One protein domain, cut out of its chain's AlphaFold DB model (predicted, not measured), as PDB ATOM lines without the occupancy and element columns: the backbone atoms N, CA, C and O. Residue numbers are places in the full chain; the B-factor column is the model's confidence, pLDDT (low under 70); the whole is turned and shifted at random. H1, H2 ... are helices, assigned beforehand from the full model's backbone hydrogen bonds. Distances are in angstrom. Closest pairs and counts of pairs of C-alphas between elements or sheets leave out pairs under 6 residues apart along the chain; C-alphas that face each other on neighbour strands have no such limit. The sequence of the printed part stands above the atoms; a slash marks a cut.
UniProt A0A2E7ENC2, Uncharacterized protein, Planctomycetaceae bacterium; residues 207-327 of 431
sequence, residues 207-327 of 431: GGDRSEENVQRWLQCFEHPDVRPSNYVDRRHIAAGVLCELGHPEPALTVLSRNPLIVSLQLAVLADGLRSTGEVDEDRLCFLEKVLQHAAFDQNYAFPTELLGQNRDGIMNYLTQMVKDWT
ATOM      1  N   GLY A 207     -29.991  -5.160  42.017       73.44
ATOM      2  CA  GLY A 207     -31.452  -5.232  41.959       73.44
ATOM      3  C   GLY A 207     -32.126  -4.031  42.636       73.44
ATOM      4  O   GLY A 207     -31.718  -2.887  42.429       73.44
ATOM      5  N   GLY A 208     -33.136  -4.315  43.464       69.38
ATOM      6  CA  GLY A 208     -33.872  -3.327  44.263       69.38
ATOM      7  C   GLY A 208     -33.183  -2.899  45.567       69.38
ATOM      8  O   GLY A 208     -33.829  -2.264  46.397       69.38
ATOM      9  N   ASP A 209     -31.909  -3.250  45.783       72.69
ATOM     10  CA  ASP A 209     -31.153  -2.829  46.967       72.69
ATOM     11  C   ASP A 209     -31.089  -1.295  47.059       72.69
ATOM     12  O   ASP A 209     -30.545  -0.622  46.183       72.69
ATOM     13  N   ARG A 210     -31.633  -0.739  48.145       79.06
ATOM     14  CA  ARG A 210     -31.653   0.707  48.420       79.06
ATOM     15  C   ARG A 210     -30.446   1.187  49.229       79.06
ATOM     16  O   ARG A 210     -30.468   2.307  49.742       79.06
ATOM     17  N   SER A 211     -29.409   0.363  49.377       79.94
ATOM     18  CA  SER A 211     -28.157   0.769  50.007       79.94
ATOM     19  C   SER A 211     -27.559   2.002  49.326       79.94
ATOM     20  O   SER A 211     -27.691   2.218  48.117       79.94
ATOM     21  N   GLU A 212     -26.846   2.816  50.109       84.00
ATOM     22  CA  GLU A 212     -26.119   3.972  49.576       84.00
ATOM     23  C   GLU A 212     -25.139   3.544  48.471       84.00
ATOM     24  O   GLU A 212     -24.953   4.265  47.494       84.00
ATOM     25  N   GLU A 213     -24.569   2.340  48.572       86.25
ATOM     26  CA  GLU A 213     -23.667   1.793  47.564       86.25
ATOM     27  C   GLU A 213     -24.361   1.567  46.212       86.25
ATOM     28  O   GLU A 213     -23.864   2.043  45.187       86.25
ATOM     29  N   ASN A 214     -25.513   0.888  46.183       85.25
ATOM     30  CA  ASN A 214     -26.219   0.623  44.928       85.25
ATOM     31  C   ASN A 214     -26.761   1.916  44.294       85.25
ATOM     32  O   ASN A 214     -26.632   2.130  43.086       85.25
ATOM     33  N   VAL A 215     -27.276   2.836  45.117       90.75
ATOM     34  CA  VAL A 215     -27.690   4.173  44.661       90.75
ATOM     35  C   VAL A 215     -26.520   4.913  44.008       90.75
ATOM     36  O   VAL A 215     -26.676   5.472  42.921       90.75
ATOM     37  N   GLN A 216     -25.329   4.887  44.616       93.00
ATOM     38  CA  GLN A 216     -24.134   5.512  44.039       93.00
ATOM     39  C   GLN A 216     -23.744   4.885  42.696       93.00
ATOM     40  O   GLN A 216     -23.410   5.619  41.764       93.00
ATOM     41  N   ARG A 217     -23.839   3.558  42.540       92.50
ATOM     42  CA  ARG A 217     -23.588   2.890  41.247       92.50
ATOM     43  C   ARG A 217     -24.544   3.392  40.164       92.50
ATOM     44  O   ARG A 217     -24.103   3.757  39.073       92.50
ATOM     45  N   TRP A 218     -25.838   3.493  40.466       95.06
ATOM     46  CA  TRP A 218     -26.830   4.008  39.519       95.06
ATOM     47  C   TRP A 218     -26.664   5.502  39.211       95.06
ATOM     48  O   TRP A 218     -26.850   5.910  38.061       95.06
ATOM     49  N   LEU A 219     -26.250   6.316  40.186       95.81
ATOM     50  CA  LEU A 219     -25.892   7.719  39.950       95.81
ATOM     51  C   LEU A 219     -24.687   7.841  39.010       95.81
ATOM     52  O   LEU A 219     -24.725   8.634  38.070       95.81
ATOM     53  N   GLN A 220     -23.660   7.010  39.181       93.81
ATOM     54  CA  GLN A 220     -22.525   6.981  38.257       93.81
ATOM     55  C   GLN A 220     -22.951   6.566  36.839       93.81
ATOM     56  O   GLN A 220     -22.497   7.167  35.864       93.81
ATOM     57  N   CYS A 221     -23.868   5.600  36.703       94.44
ATOM     58  CA  CYS A 221     -24.475   5.254  35.414       94.44
ATOM     59  C   CYS A 221     -25.204   6.453  34.787       94.44
ATOM     60  O   CYS A 221     -25.046   6.710  33.592       94.44
ATOM     61  N   PHE A 222     -25.977   7.201  35.581       95.56
ATOM     62  CA  PHE A 222     -26.711   8.389  35.136       95.56
ATOM     63  C   PHE A 222     -25.784   9.532  34.685       95.56
ATOM     64  O   PHE A 222     -26.087  10.236  33.718       95.56
ATOM     65  N   GLU A 223     -24.654   9.718  35.367       93.75
ATOM     66  CA  GLU A 223     -23.678  10.781  35.090       93.75
ATOM     67  C   GLU A 223     -22.616  10.393  34.046       93.75
ATOM     68  O   GLU A 223     -21.797  11.230  33.651       93.75
ATOM     69  N   HIS A 224     -22.633   9.148  33.561       92.06
ATOM     70  CA  HIS A 224     -21.598   8.632  32.673       92.06
ATOM     71  C   HIS A 224     -21.480   9.456  31.365       92.06
ATOM     72  O   HIS A 224     -22.492   9.750  30.714       92.06
ATOM     73  N   PRO A 225     -20.260   9.808  30.903       87.94
ATOM     74  CA  PRO A 225     -20.065  10.655  29.721       87.94
ATOM     75  C   PRO A 225     -20.708  10.136  28.425       87.94
ATOM     76  O   PRO A 225     -21.149  10.941  27.605       87.94
ATOM     77  N   ASP A 226     -20.792   8.816  28.249       84.31
ATOM     78  CA  ASP A 226     -21.334   8.187  27.031       84.31
ATOM     79  C   ASP A 226     -22.854   8.290  26.877       84.31
ATOM     80  O   ASP A 226     -23.371   8.058  25.781       84.31
ATOM     81  N   VAL A 227     -23.570   8.633  27.952       84.44
ATOM     82  CA  VAL A 227     -25.033   8.803  27.956       84.44
ATOM     83  C   VAL A 227     -25.448  10.256  28.104       84.44
ATOM     84  O   VAL A 227     -26.568  10.557  28.517       84.44
ATOM     85  N   ARG A 228     -24.562  11.184  27.730       78.25
ATOM     86  CA  ARG A 228     -24.927  12.596  27.623       78.25
ATOM     87  C   ARG A 228     -26.200  12.756  26.781       78.25
ATOM     88  O   ARG A 228     -26.373  12.042  25.793       78.25
ATOM     89  N   PRO A 229     -27.086  13.695  27.147       78.19
ATOM     90  CA  PRO A 229     -28.339  13.878  26.430       78.19
ATOM     91  C   PRO A 229     -28.105  14.195  24.956       78.19
ATOM     92  O   PRO A 229     -27.560  15.254  24.638       78.19
ATOM     93  N   SER A 230     -28.564  13.309  24.078       77.38
ATOM     94  CA  SER A 230     -28.627  13.565  22.640       77.38
ATOM     95  C   SER A 230     -29.945  14.264  22.277       77.38
ATOM     96  O   SER A 230     -30.840  14.416  23.116       77.38
ATOM     97  N   ASN A 231     -30.083  14.688  21.019       74.50
ATOM     98  CA  ASN A 231     -31.359  15.185  20.492       74.50
ATOM     99  C   ASN A 231     -32.326  14.049  20.122       74.50
ATOM    100  O   ASN A 231     -33.445  14.321  19.693       74.50
ATOM    101  N   TYR A 232     -31.889  12.798  20.265       81.56
ATOM    102  CA  TYR A 232     -32.623  11.623  19.833       81.56
ATOM    103  C   TYR A 232     -33.149  10.795  21.002       81.56
ATOM    104  O   TYR A 232     -34.351  10.743  21.233       81.56
ATOM    105  N   VAL A 233     -32.246  10.179  21.765       86.38
ATOM    106  CA  VAL A 233     -32.574   9.401  22.961       86.38
ATOM    107  C   VAL A 233     -31.681   9.850  24.105       86.38
ATOM    108  O   VAL A 233     -30.453   9.772  24.038       86.38
ATOM    109  N   ASP A 234     -32.312  10.289  25.187       91.06
ATOM    110  CA  ASP A 234     -31.668  10.442  26.486       91.06
ATOM    111  C   ASP A 234     -31.550   9.066  27.155       91.06
ATOM    112  O   ASP A 234     -32.511   8.527  27.710       91.06
ATOM    113  N   ARG A 235     -30.366   8.457  27.055       88.75
ATOM    114  CA  ARG A 235     -30.097   7.105  27.575       88.75
ATOM    115  C   ARG A 235     -30.070   7.037  29.100       88.75
ATOM    116  O   ARG A 235     -30.222   5.956  29.654       88.75
ATOM    117  N   ARG A 236     -29.994   8.184  29.776       93.62
ATOM    118  CA  ARG A 236     -30.068   8.262  31.240       93.62
ATOM    119  C   ARG A 236     -31.423   7.831  31.794       93.62
ATOM    120  O   ARG A 236     -31.518   7.592  32.990       93.62
ATOM    121  N   HIS A 237     -32.457   7.721  30.952       94.06
ATOM    122  CA  HIS A 237     -33.795   7.299  31.376       94.06
ATOM    123  C   HIS A 237     -33.808   5.942  32.094       94.06
ATOM    124  O   HIS A 237     -34.607   5.773  33.004       94.06
ATOM    125  N   ILE A 238     -32.925   5.003  31.729       91.69
ATOM    126  CA  ILE A 238     -32.856   3.688  32.387       91.69
ATOM    127  C   ILE A 238     -32.432   3.875  33.846       91.69
ATOM    128  O   ILE A 238     -33.196   3.563  34.755       91.69
ATOM    129  N   ALA A 239     -31.262   4.483  34.064       95.62
ATOM    130  CA  ALA A 239     -30.755   4.761  35.406       95.62
ATOM    131  C   ALA A 239     -31.712   5.650  36.213       95.62
ATOM    132  O   ALA A 239     -31.933   5.412  37.391       95.62
ATOM    133  N   ALA A 240     -32.326   6.645  35.572       97.50
ATOM    134  CA  ALA A 240     -33.289   7.525  36.217       97.50
ATOM    135  C   ALA A 240     -34.563   6.798  36.680       97.50
ATOM    136  O   ALA A 240     -35.081   7.114  37.745       97.50
ATOM    137  N   GLY A 241     -35.059   5.838  35.893       95.81
ATOM    138  CA  GLY A 241     -36.208   5.013  36.266       95.81
ATOM    139  C   GLY A 241     -35.902   4.110  37.458       95.81
ATOM    140  O   GLY A 241     -36.694   4.067  38.395       95.81
ATOM    141  N   VAL A 242     -34.729   3.465  37.466       94.00
ATOM    142  CA  VAL A 242     -34.287   2.648  38.608       94.00
ATOM    143  C   VAL A 242     -34.070   3.515  39.848       94.00
ATOM    144  O   VAL A 242     -34.513   3.165  40.933       94.00
ATOM    145  N   LEU A 243     -33.480   4.703  39.709       95.75
ATOM    146  CA  LEU A 243     -33.308   5.620  40.838       95.75
ATOM    147  C   LEU A 243     -34.652   6.040  41.462       95.75
ATOM    148  O   LEU A 243     -34.712   6.164  42.680       95.75
ATOM    149  N   CYS A 244     -35.743   6.161  40.693       95.31
ATOM    150  CA  CYS A 244     -37.085   6.335  41.270       95.31
ATOM    151  C   CYS A 244     -37.509   5.150  42.151       95.31
ATOM    152  O   CYS A 244     -38.023   5.365  43.245       95.31
ATOM    153  N   GLU A 245     -37.276   3.910  41.715       91.62
ATOM    154  CA  GLU A 245     -37.560   2.706  42.515       91.62
ATOM    155  C   GLU A 245     -36.768   2.688  43.834       91.62
ATOM    156  O   GLU A 245     -37.273   2.274  44.889       91.62
ATOM    157  N   LEU A 246     -35.545   3.219  43.787       90.00
ATOM    158  CA  LEU A 246     -34.663   3.384  44.940       90.00
ATOM    159  C   LEU A 246     -34.996   4.615  45.807       90.00
ATOM    160  O   LEU A 246     -34.373   4.808  46.846       90.00
ATOM    161  N   GLY A 247     -35.996   5.430  45.444       92.44
ATOM    162  CA  GLY A 247     -36.415   6.610  46.214       92.44
ATOM    163  C   GLY A 247     -35.672   7.909  45.903       92.44
ATOM    164  O   GLY A 247     -35.666   8.824  46.724       92.44
ATOM    165  N   HIS A 248     -35.057   7.998  44.728       96.00
ATOM    166  CA  HIS A 248     -34.312   9.154  44.232       96.00
ATOM    167  C   HIS A 248     -34.905   9.640  42.894       96.00
ATOM    168  O   HIS A 248     -34.384   9.300  41.828       96.00
ATOM    169  N   PRO A 249     -36.013  10.409  42.895       96.94
ATOM    170  CA  PRO A 249     -36.720  10.806  41.672       96.94
ATOM    171  C   PRO A 249     -36.089  11.984  40.903       96.94
ATOM    172  O   PRO A 249     -36.459  12.247  39.754       96.94
ATOM    173  N   GLU A 250     -35.140  12.719  41.484       98.06
ATOM    174  CA  GLU A 250     -34.523  13.915  40.890       98.06
ATOM    175  C   GLU A 250     -33.862  13.675  39.514       98.06
ATOM    176  O   GLU A 250     -34.029  14.511  38.611       98.06
ATOM    177  N   PRO A 251     -33.156  12.551  39.280       97.88
ATOM    178  CA  PRO A 251     -32.636  12.185  37.964       97.88
ATOM    179  C   PRO A 251     -33.744  12.036  36.911       97.88
ATOM    180  O   PRO A 251     -33.610  12.551  35.796       97.88
ATOM    181  N   ALA A 252     -34.875  11.414  37.260       98.19
ATOM    182  CA  ALA A 252     -36.017  11.266  36.354       98.19
ATOM    183  C   ALA A 252     -36.671  12.610  36.045       98.19
ATOM    184  O   ALA A 252     -36.930  12.915  34.880       98.19
ATOM    185  N   LEU A 253     -36.854  13.465  37.055       98.12
ATOM    186  CA  LEU A 253     -37.344  14.832  36.865       98.12
ATOM    187  C   LEU A 253     -36.419  15.653  35.953       98.12
ATOM    188  O   LEU A 253     -36.897  16.413  35.108       98.12
ATOM    189  N   THR A 254     -35.103  15.455  36.059       96.75
ATOM    190  CA  THR A 254     -34.112  16.099  35.185       96.75
ATOM    191  C   THR A 254     -34.299  15.688  33.725       96.75
ATOM    192  O   THR A 254     -34.304  16.548  32.843       96.75
ATOM    193  N   VAL A 255     -34.490  14.397  33.448       96.88
ATOM    194  CA  VAL A 255     -34.746  13.900  32.085       96.88
ATOM    195  C   VAL A 255     -36.108  14.394  31.573       96.88
ATOM    196  O   VAL A 255     -36.196  14.943  30.471       96.88
ATOM    197  N   LEU A 256     -37.156  14.306  32.398       97.31
ATOM    198  CA  LEU A 256     -38.516  14.736  32.056       97.31
ATOM    199  C   LEU A 256     -38.636  16.245  31.802       97.31
ATOM    200  O   LEU A 256     -39.497  16.665  31.032       97.31
ATOM    201  N   SER A 257     -37.761  17.067  32.392       96.06
ATOM    202  CA  SER A 257     -37.712  18.510  32.113       96.06
ATOM    203  C   SER A 257     -37.358  18.829  30.654       96.06
ATOM    204  O   SER A 257     -37.757  19.870  30.133       96.06
ATOM    205  N   ARG A 258     -36.629  17.924  29.986       94.25
ATOM    206  CA  ARG A 258     -36.283  18.025  28.561       94.25
ATOM    207  C   ARG A 258     -37.328  17.351  27.685       94.25
ATOM    208  O   ARG A 258     -37.647  17.869  26.620       94.25
ATOM    209  N   ASN A 259     -37.832  16.201  28.126       95.50
ATOM    210  CA  ASN A 259     -38.803  15.415  27.383       95.50
ATOM    211  C   ASN A 259     -39.894  14.862  28.315       95.50
ATOM    212  O   ASN A 259     -39.723  13.788  28.895       95.50
ATOM    213  N   PRO A 260     -41.037  15.558  28.453       96.88
ATOM    214  CA  PRO A 260     -42.120  15.101  29.316       96.88
ATOM    215  C   PRO A 260     -42.905  13.921  28.720       96.88
ATOM    216  O   PRO A 260     -43.748  13.360  29.413       96.88
ATOM    217  N   LEU A 261     -42.661  13.533  27.463       97.38
ATOM    218  CA  LEU A 261     -43.418  12.490  26.758       97.38
ATOM    219  C   LEU A 261     -42.880  11.069  26.999       97.38
ATOM    220  O   LEU A 261     -43.389  10.114  26.408       97.38
ATOM    221  N   ILE A 262     -41.880  10.919  27.873       97.19
ATOM    222  CA  ILE A 262     -41.324   9.626  28.288       97.19
ATOM    223  C   ILE A 262     -42.252   8.995  29.333       97.19
ATOM    224  O   ILE A 262     -42.123   9.238  30.534       97.19
ATOM    225  N   VAL A 263     -43.202   8.183  28.868       97.88
ATOM    226  CA  VAL A 263     -44.247   7.559  29.701       97.88
ATOM    227  C   VAL A 263     -43.669   6.737  30.854       97.88
ATOM    228  O   VAL A 263     -44.140   6.867  31.980       97.88
ATOM    229  N   SER A 264     -42.629   5.937  30.609       96.44
ATOM    230  CA  SER A 264     -42.012   5.091  31.641       96.44
ATOM    231  C   SER A 264     -41.474   5.893  32.829       96.44
ATOM    232  O   SER A 264     -41.693   5.514  33.977       96.44
ATOM    233  N   LEU A 265     -40.859   7.055  32.587       98.19
ATOM    234  CA  LEU A 265     -40.393   7.941  33.658       98.19
ATOM    235  C   LEU A 265     -41.537   8.688  34.351       98.19
ATOM    236  O   LEU A 265     -41.461   8.937  35.551       98.19
ATOM    237  N   GLN A 266     -42.600   9.041  33.621       98.44
ATOM    238  CA  GLN A 266     -43.801   9.617  34.235       98.44
ATOM    239  C   GLN A 266     -44.413   8.641  35.245       98.44
ATOM    240  O   GLN A 266     -44.739   9.042  36.360       98.44
ATOM    241  N   LEU A 267     -44.517   7.364  34.867       98.31
ATOM    242  CA  LEU A 267     -44.978   6.289  35.744       98.31
ATOM    243  C   LEU A 267     -44.050   6.116  36.947       98.31
ATOM    244  O   LEU A 267     -44.539   6.095  38.069       98.31
ATOM    245  N   ALA A 268     -42.733   6.073  36.731       97.81
ATOM    246  CA  ALA A 268     -41.755   5.900  37.805       97.81
ATOM    247  C   ALA A 268     -41.833   7.012  38.867       97.81
ATOM    248  O   ALA A 268     -41.863   6.727  40.060       97.81
ATOM    249  N   VAL A 269     -41.949   8.278  38.450       98.44
ATOM    250  CA  VAL A 269     -42.099   9.411  39.383       98.44
ATOM    251  C   VAL A 269     -43.433   9.353  40.136       98.44
ATOM    252  O   VAL A 269     -43.475   9.624  41.334       98.44
ATOM    253  N   LEU A 270     -44.531   9.000  39.457       98.38
ATOM    254  CA  LEU A 270     -45.839   8.848  40.104       98.38
ATOM    255  C   LEU A 270     -45.849   7.683  41.105       98.38
ATOM    256  O   LEU A 270     -46.419   7.820  42.185       98.38
ATOM    257  N   ALA A 271     -45.218   6.561  40.759       97.00
ATOM    258  CA  ALA A 271     -45.096   5.392  41.620       97.00
ATOM    259  C   ALA A 271     -44.243   5.701  42.859       97.00
ATOM    260  O   ALA A 271     -44.634   5.350  43.969       97.00
ATOM    261  N   ASP A 272     -43.132   6.422  42.698       95.56
ATOM    262  CA  ASP A 272     -42.295   6.843  43.824       95.56
ATOM    263  C   ASP A 272     -43.054   7.772  44.785       95.56
ATOM    264  O   ASP A 272     -43.050   7.548  45.998       95.56
ATOM    265  N   GLY A 273     -43.789   8.756  44.253       95.69
ATOM    266  CA  GLY A 273     -44.656   9.627  45.052       95.69
ATOM    267  C   GLY A 273     -45.724   8.843  45.821       95.69
ATOM    268  O   GLY A 273     -45.855   9.007  47.040       95.69
ATOM    269  N   LEU A 274     -46.417   7.925  45.137       95.81
ATOM    270  CA  LEU A 274     -47.447   7.076  45.738       95.81
ATOM    271  C   LEU A 274     -46.874   6.192  46.851       95.81
ATOM    272  O   LEU A 274     -47.480   6.072  47.913       95.81
ATOM    273  N   ARG A 275     -45.698   5.601  46.632       93.38
ATOM    274  CA  ARG A 275     -45.010   4.752  47.611       93.38
ATOM    275  C   ARG A 275     -44.541   5.539  48.833       93.38
ATOM    276  O   ARG A 275     -44.707   5.075  49.956       93.38
ATOM    277  N   SER A 276     -43.933   6.705  48.622       90.94
ATOM    278  CA  SER A 276     -43.290   7.488  49.686       90.94
ATOM    279  C   SER A 276     -44.273   8.318  50.514       90.94
ATOM    280  O   SER A 276     -44.066   8.495  51.714       90.94
ATOM    281  N   THR A 277     -45.346   8.820  49.898       92.69
ATOM    282  CA  THR A 277     -46.295   9.747  50.544       92.69
ATOM    283  C   THR A 277     -47.719   9.207  50.653       92.69
ATOM    284  O   THR A 277     -48.514   9.747  51.421       92.69
ATOM    285  N   GLY A 278     -48.058   8.148  49.911       92.25
ATOM    286  CA  GLY A 278     -49.438   7.678  49.756       92.25
ATOM    287  C   GLY A 278     -50.268   8.502  48.765       92.25
ATOM    288  O   GLY A 278     -51.441   8.192  48.560       92.25
ATOM    289  N   GLU A 279     -49.685   9.527  48.142       93.12
ATOM    290  CA  GLU A 279     -50.352  10.443  47.215       93.12
ATOM    291  C   GLU A 279     -49.616  10.512  45.868       93.12
ATOM    292  O   GLU A 279     -48.423  10.238  45.767       93.12
ATOM    293  N   VAL A 280     -50.336  10.891  44.811       95.50
ATOM    294  CA  VAL A 280     -49.782  11.099  43.465       95.50
ATOM    295  C   VAL A 280     -49.837  12.575  43.083       95.50
ATOM    296  O   VAL A 280     -50.754  13.296  43.471       95.50
ATOM    297  N   ASP A 281     -48.882  13.017  42.265       97.19
ATOM    298  CA  ASP A 281     -48.941  14.327  41.610       97.19
ATOM    299  C   ASP A 281     -50.109  14.349  40.605       97.19
ATOM    300  O   ASP A 281     -50.055  13.749  39.526       97.19
ATOM    301  N   GLU A 282     -51.186  15.034  40.988       97.69
ATOM    302  CA  GLU A 282     -52.439  15.105  40.230       97.69
ATOM    303  C   GLU A 282     -52.289  15.759  38.854       97.69
ATOM    304  O   GLU A 282     -52.904  15.316  37.876       97.69
ATOM    305  N   ASP A 283     -51.444  16.786  38.752       97.88
ATOM    306  CA  ASP A 283     -51.203  17.479  37.490       97.88
ATOM    307  C   ASP A 283     -50.456  16.556  36.521       97.88
ATOM    308  O   ASP A 283     -50.809  16.454  35.338       97.88
ATOM    309  N   ARG A 284     -49.465  15.817  37.033       98.00
ATOM    310  CA  ARG A 284     -48.713  14.820  36.265       98.00
ATOM    311  C   ARG A 284     -49.577  13.644  35.828       98.00
ATOM    312  O   ARG A 284     -49.484  13.227  34.674       98.00
ATOM    313  N   LEU A 285     -50.442  13.134  36.703       98.38
ATOM    314  CA  LEU A 285     -51.365  12.050  36.370       98.38
ATOM    315  C   LEU A 285     -52.363  12.475  35.281       98.38
ATOM    316  O   LEU A 285     -52.553  11.751  34.304       98.38
ATOM    317  N   CYS A 286     -52.947  13.674  35.393       98.38
ATOM    318  CA  CYS A 286     -53.841  14.218  34.368       98.38
ATOM    319  C   CYS A 286     -53.122  14.435  33.026       98.38
ATOM    320  O   CYS A 286     -53.690  14.210  31.952       98.38
ATOM    321  N   PHE A 287     -51.863  14.876  33.067       98.38
ATOM    322  CA  PHE A 287     -51.032  14.993  31.874       98.38
ATOM    323  C   PHE A 287     -50.783  13.626  31.222       98.38
ATOM    324  O   PHE A 287     -51.017  13.476  30.021       98.38
ATOM    325  N   LEU A 288     -50.369  12.629  32.008       98.25
ATOM    326  CA  LEU A 288     -50.088  11.278  31.525       98.25
ATOM    327  C   LEU A 288     -51.328  10.626  30.900       98.25
ATOM    328  O   LEU A 288     -51.236  10.052  29.817       98.25
ATOM    329  N   GLU A 289     -52.498  10.787  31.519       98.31
ATOM    330  CA  GLU A 289     -53.773  10.328  30.960       98.31
ATOM    331  C   GLU A 289     -54.013  10.889  29.552       98.31
ATOM    332  O   GLU A 289     -54.320  10.142  28.621       98.31
ATOM    333  N   LYS A 290     -53.809  12.196  29.351       98.06
ATOM    334  CA  LYS A 290     -53.973  12.817  28.027       98.06
ATOM    335  C   LYS A 290     -52.969  12.276  27.016       98.06
ATOM    336  O   LYS A 290     -53.356  12.041  25.871       98.06
ATOM    337  N   VAL A 291     -51.713  12.080  27.422       98.00
ATOM    338  CA  VAL A 291     -50.663  11.504  26.568       98.00
ATOM    339  C   VAL A 291     -51.066  10.107  26.091       98.00
ATOM    340  O   VAL A 291     -51.005   9.835  24.891       98.00
ATOM    341  N   LEU A 292     -51.542   9.255  27.000       97.44
ATOM    342  CA  LEU A 292     -51.948   7.882  26.697       97.44
ATOM    343  C   LEU A 292     -53.221   7.815  25.840       97.44
ATOM    344  O   LEU A 292     -53.269   7.034  24.889       97.44
ATOM    345  N   GLN A 293     -54.222   8.661  26.109       96.00
ATOM    346  CA  GLN A 293     -55.476   8.715  25.339       96.00
ATOM    347  C   GLN A 293     -55.291   9.197  23.898       96.00
ATOM    348  O   GLN A 293     -56.027   8.776  23.007       96.00
ATOM    349  N   HIS A 294     -54.312  10.072  23.660       95.56
ATOM    350  CA  HIS A 294     -54.052  10.642  22.336       95.56
ATOM    351  C   HIS A 294     -52.858   9.992  21.626       95.56
ATOM    352  O   HIS A 294     -52.478  10.459  20.555       95.56
ATOM    353  N   ALA A 295     -52.258   8.949  22.216       93.56
ATOM    354  CA  ALA A 295     -51.027   8.320  21.735       93.56
ATOM    355  C   ALA A 295     -49.901   9.339  21.442       93.56
ATOM    356  O   ALA A 295     -49.144   9.201  20.484       93.56
ATOM    357  N   ALA A 296     -49.809  10.384  22.269       95.94
ATOM    358  CA  ALA A 296     -48.905  11.519  22.092       95.94
ATOM    359  C   ALA A 296     -47.588  11.345  22.872       95.94
ATOM    360  O   ALA A 296     -47.057  12.312  23.408       95.94
ATOM    361  N   PHE A 297     -47.102  10.112  22.999       95.25
ATOM    362  CA  PHE A 297     -45.874   9.762  23.719       95.25
ATOM    363  C   PHE A 297     -44.656   9.742  22.787       95.25
ATOM    364  O   PHE A 297     -44.789   9.664  21.564       95.25
ATOM    365  N   ASP A 298     -43.457   9.773  23.368       93.62
ATOM    366  CA  ASP A 298     -42.221   9.591  22.610       93.62
ATOM    367  C   ASP A 298     -41.996   8.103  22.301       93.62
ATOM    368  O   ASP A 298     -41.814   7.283  23.198       93.62
ATOM    369  N   GLN A 299     -42.004   7.755  21.013       89.50
ATOM    370  CA  GLN A 299     -41.902   6.373  20.531       89.50
ATOM    371  C   GLN A 299     -40.508   5.759  20.697       89.50
ATOM    372  O   GLN A 299     -40.335   4.564  20.466       89.50
ATOM    373  N   ASN A 300     -39.499   6.541  21.086       90.38
ATOM    374  CA  ASN A 300     -38.173   5.997  21.349       90.38
ATOM    375  C   ASN A 300     -38.079   5.269  22.699       90.38
ATOM    376  O   ASN A 300     -37.107   4.549  22.933       90.38
ATOM    377  N   TYR A 301     -39.082   5.429  23.566       92.44
ATOM    378  CA  TYR A 301     -39.104   4.876  24.915       92.44
ATOM    379  C   TYR A 301     -40.263   3.892  25.060       92.44
ATOM    380  O   TYR A 301     -41.428   4.259  24.901       92.44
ATOM    381  N   ALA A 302     -39.937   2.639  25.371       91.19
ATOM    382  CA  ALA A 302     -40.941   1.608  25.589       91.19
ATOM    383  C   ALA A 302     -41.702   1.839  26.901       91.19
ATOM    384  O   ALA A 302     -41.146   2.318  27.892       91.19
ATOM    385  N   PHE A 303     -42.970   1.442  26.904       93.19
ATOM    386  CA  PHE A 303     -43.799   1.286  28.095       93.19
ATOM    387  C   PHE A 303     -44.853   0.189  27.842       93.19
ATOM    388  O   PHE A 303     -45.030  -0.233  26.694       93.19
ATOM    389  N   PRO A 304     -45.559  -0.294  28.876       92.00
ATOM    390  CA  PRO A 304     -46.578  -1.328  28.712       92.00
ATOM    391  C   PRO A 304     -47.708  -0.922  27.761       92.00
ATOM    392  O   PRO A 304     -48.391   0.081  27.959       92.00
ATOM    393  N   THR A 305     -47.948  -1.741  26.741       90.88
ATOM    394  CA  THR A 305     -49.024  -1.571  25.749       90.88
ATOM    395  C   THR A 305     -50.412  -1.501  26.371       90.88
ATOM    396  O   THR A 305     -51.271  -0.802  25.838       90.88
ATOM    397  N   GLU A 306     -50.640  -2.161  27.509       92.81
ATOM    398  CA  GLU A 306     -51.921  -2.127  28.224       92.81
ATOM    399  C   GLU A 306     -52.306  -0.727  28.723       92.81
ATOM    400  O   GLU A 306     -53.484  -0.474  28.977       92.81
ATOM    401  N   LEU A 307     -51.336   0.192  28.813       95.12
ATOM    402  CA  LEU A 307     -51.557   1.586  29.191       95.12
ATOM    403  C   LEU A 307     -52.062   2.458  28.035       95.12
ATOM    404  O   LEU A 307     -52.552   3.564  28.272       95.12
ATOM    405  N   LEU A 308     -51.980   1.989  26.788       94.31
ATOM    406  CA  LEU A 308     -52.466   2.738  25.631       94.31
ATOM    407  C   LEU A 308     -53.972   2.991  25.744       94.31
ATOM    408  O   LEU A 308     -54.771   2.066  25.868       94.31
ATOM    409  N   GLY A 309     -54.370   4.263  25.673       94.06
ATOM    410  CA  GLY A 309     -55.773   4.653  25.786       94.06
ATOM    411  C   GLY A 309     -56.367   4.547  27.195       94.06
ATOM    412  O   GLY A 309     -57.568   4.777  27.340       94.06
ATOM    413  N   GLN A 310     -55.573   4.220  28.223       95.94
ATOM    414  CA  GLN A 310     -56.084   4.131  29.589       95.94
ATOM    415  C   GLN A 310     -56.549   5.487  30.117       95.94
ATOM    416  O   GLN A 310     -56.027   6.550  29.775       95.94
ATOM    417  N   ASN A 311     -57.560   5.423  30.976       96.12
ATOM    418  CA  ASN A 311     -58.005   6.553  31.774       96.12
ATOM    419  C   ASN A 311     -57.272   6.576  33.120       96.12
ATOM    420  O   ASN A 311     -56.475   5.689  33.437       96.12
ATOM    421  N   ARG A 312     -57.582   7.586  33.929       97.31
ATOM    422  CA  ARG A 312     -57.055   7.727  35.286       97.31
ATOM    423  C   ARG A 312     -57.086   6.432  36.111       97.31
ATOM    424  O   ARG A 312     -56.073   6.088  36.711       97.31
ATOM    425  N   ASP A 313     -58.214   5.722  36.148       97.31
ATOM    426  CA  ASP A 313     -58.371   4.521  36.981       97.31
ATOM    427  C   ASP A 313     -57.445   3.388  36.515       97.31
ATOM    428  O   ASP A 313     -56.814   2.723  37.335       97.31
ATOM    429  N   GLY A 314     -57.311   3.201  35.198       97.19
ATOM    430  CA  GLY A 314     -56.380   2.231  34.618       97.19
ATOM    431  C   GLY A 314     -54.925   2.532  34.977       97.19
ATOM    432  O   GLY A 314     -54.192   1.636  35.394       97.19
ATOM    433  N   ILE A 315     -54.528   3.805  34.899       98.12
ATOM    434  CA  ILE A 315     -53.179   4.250  35.274       98.12
ATOM    435  C   ILE A 315     -52.943   4.045  36.775       98.12
ATOM    436  O   ILE A 315     -51.908   3.513  37.161       98.12
ATOM    437  N   MET A 316     -53.903   4.405  37.630       98.00
ATOM    438  CA  MET A 316     -53.785   4.218  39.081       98.00
ATOM    439  C   MET A 316     -53.688   2.745  39.484       98.00
ATOM    440  O   MET A 316     -52.921   2.412  40.390       98.00
ATOM    441  N   ASN A 317     -54.420   1.854  38.810       97.19
ATOM    442  CA  ASN A 317     -54.309   0.413  39.034       97.19
ATOM    443  C   ASN A 317     -52.906  -0.093  38.688       97.19
ATOM    444  O   ASN A 317     -52.313  -0.828  39.478       97.19
ATOM    445  N   TYR A 318     -52.361   0.349  37.551       96.38
ATOM    446  CA  TYR A 318     -50.997   0.018  37.149       96.38
ATOM    447  C   TYR A 318     -49.968   0.542  38.159       96.38
ATOM    448  O   TYR A 318     -49.147  -0.227  38.643       96.38
ATOM    449  N   LEU A 319     -50.060   1.818  38.555       97.06
ATOM    450  CA  LEU A 319     -49.177   2.416  39.565       97.06
ATOM    451  C   LEU A 319     -49.240   1.665  40.897       97.06
ATOM    452  O   LEU A 319     -48.216   1.433  41.526       97.06
ATOM    453  N   THR A 320     -50.434   1.246  41.318       95.19
ATOM    454  CA  THR A 320     -50.606   0.470  42.551       95.19
ATOM    455  C   THR A 320     -49.909  -0.886  42.461       95.19
ATOM    456  O   THR A 320     -49.332  -1.333  43.448       95.19
ATOM    457  N   GLN A 321     -49.962  -1.554  41.306       91.44
ATOM    458  CA  GLN A 321     -49.241  -2.810  41.103       91.44
ATOM    459  C   GLN A 321     -47.728  -2.581  41.062       91.44
ATOM    460  O   GLN A 321     -47.001  -3.245  41.784       91.44
ATOM    461  N   MET A 322     -47.278  -1.571  40.321       92.25
ATOM    462  CA  MET A 322     -45.871  -1.180  40.241       92.25
ATOM    463  C   MET A 322     -45.280  -0.859  41.621       92.25
ATOM    464  O   MET A 322     -44.199  -1.329  41.952       92.25
ATOM    465  N   VAL A 323     -46.011  -0.127  42.472       92.38
ATOM    466  CA  VAL A 323     -45.589   0.135  43.857       92.38
ATOM    467  C   VAL A 323     -45.487  -1.151  44.667       92.38
ATOM    468  O   VAL A 323     -44.534  -1.277  45.425       92.38
ATOM    469  N   LYS A 324     -46.417  -2.104  44.501       87.31
ATOM    470  CA  LYS A 324     -46.325  -3.414  45.167       87.31
ATOM    471  C   LYS A 324     -45.073  -4.173  44.746       87.31
ATOM    472  O   LYS A 324     -44.445  -4.778  45.605       87.31
ATOM    473  N   ASP A 325     -44.723  -4.124  43.464       82.88
ATOM    474  CA  ASP A 325     -43.548  -4.810  42.926       82.88
ATOM    475  C   ASP A 325     -42.240  -4.154  43.420       82.88
ATOM    476  O   ASP A 325     -41.282  -4.853  43.735       82.88
ATOM    477  N   TRP A 326     -42.224  -2.822  43.563       82.62
ATOM    478  CA  TRP A 326     -41.112  -2.038  44.136       82.62
ATOM    479  C   TRP A 326     -40.964  -2.165  45.647       82.62
ATOM    480  O   TRP A 326     -39.894  -1.925  46.215       82.62
ATOM    481  N   THR A 327     -42.061  -2.456  46.333       71.06
ATOM    482  CA  THR A 327     -42.008  -2.930  47.704       71.06
ATOM    483  C   THR A 327     -41.709  -4.419  47.668       71.06
ATOM    484  O   THR A 327     -42.584  -5.253  47.895       71.06
TER     485      THR A 327
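AT A GLANCE: This is residues 207 to 327 of the 431 residues of an uncharacterized protein of Planctomycetaceae bacterium (UniProt A0A2E7ENC2). Five helices, H1 to H5, fold back and forth in a zigzag, each running opposite to the one before, and a sixth, H6, crosses H4 and meets H5 at about a right angle. H2, H3 and H4 form a triangle of mutual contacts; H1 packs on H2 at one end and H5 on H4 at the other. The printed part has 121 residues with six named helices, H1 to H6 in chain order, no named strand, and the class all helix. It is compact, with a radius of gyration of the C-alphas of 13.9 A and spans of 37 by 33 by 22 A.

HOW THE PARTS SIT: Start with H1, residues 212 to 223, which touches H2, residues 237 to 245, in a hairpin; their closest C-alphas, Phe 222 and Ala 239, are 5.4 A apart, at a shallow tilt of 24 degrees. H2 forms a hairpin with H3, residues 250 to 258, at a steep tilt of 41 degrees; their closest C-alphas, Ala 240 and Ala 252, are 4.6 A apart. Next find H4, residues 263 to 277, the hub, which touches four other helices. It runs the same way as H2 at a shallow tilt of 17 degrees, with the closest C-alphas, Gly 241 and Leu 265, 5.7 A apart. H4 touches H3 with residues 265 to 269 alone, at 37 degrees, only just steep; the closest C-alphas, Ala 252 and Leu 265, are 6.1 A apart. H5, residues 282 to 293, touches H4 with residues 284 to 288 alone, opposite ways at a shallow tilt of 30 degrees; the closest C-alphas, Gln 266 and Leu 288, are 7.0 A apart. H6, residues 312 to 326, touches H4 with residues 319 to 323 alone, only just about perpendicular at 70.1 degrees; the closest C-alphas, Ala 271 and Leu 319, are 5.5 A apart. H1 and H4 are apart. Every O i to N i+4 pair is within hydrogen-bond range in H1, H2, H4, H5 and H6; in H3 4 of 5 are.

IN THESE COORDINATES: Find C-alpha 212 at (-26.119, 3.972, 49.576), where H1 begins its 16.2 A. H4 runs 21.1 A from C-alpha 263 at (-44.247, 7.559, 29.701), H5 16.5 A, and H6 20.7 A to C-alpha 326 at (-41.112, -2.038, 44.136).

THE WHOLE: The C-alphas farthest apart, Glu 213 and His 294, are 40.5 A apart. The printed part has no cut; the links H1 to H2 and H5 to H6 are long. Mean pLDDT of the printed part is 92.7, with residue 208 under 70.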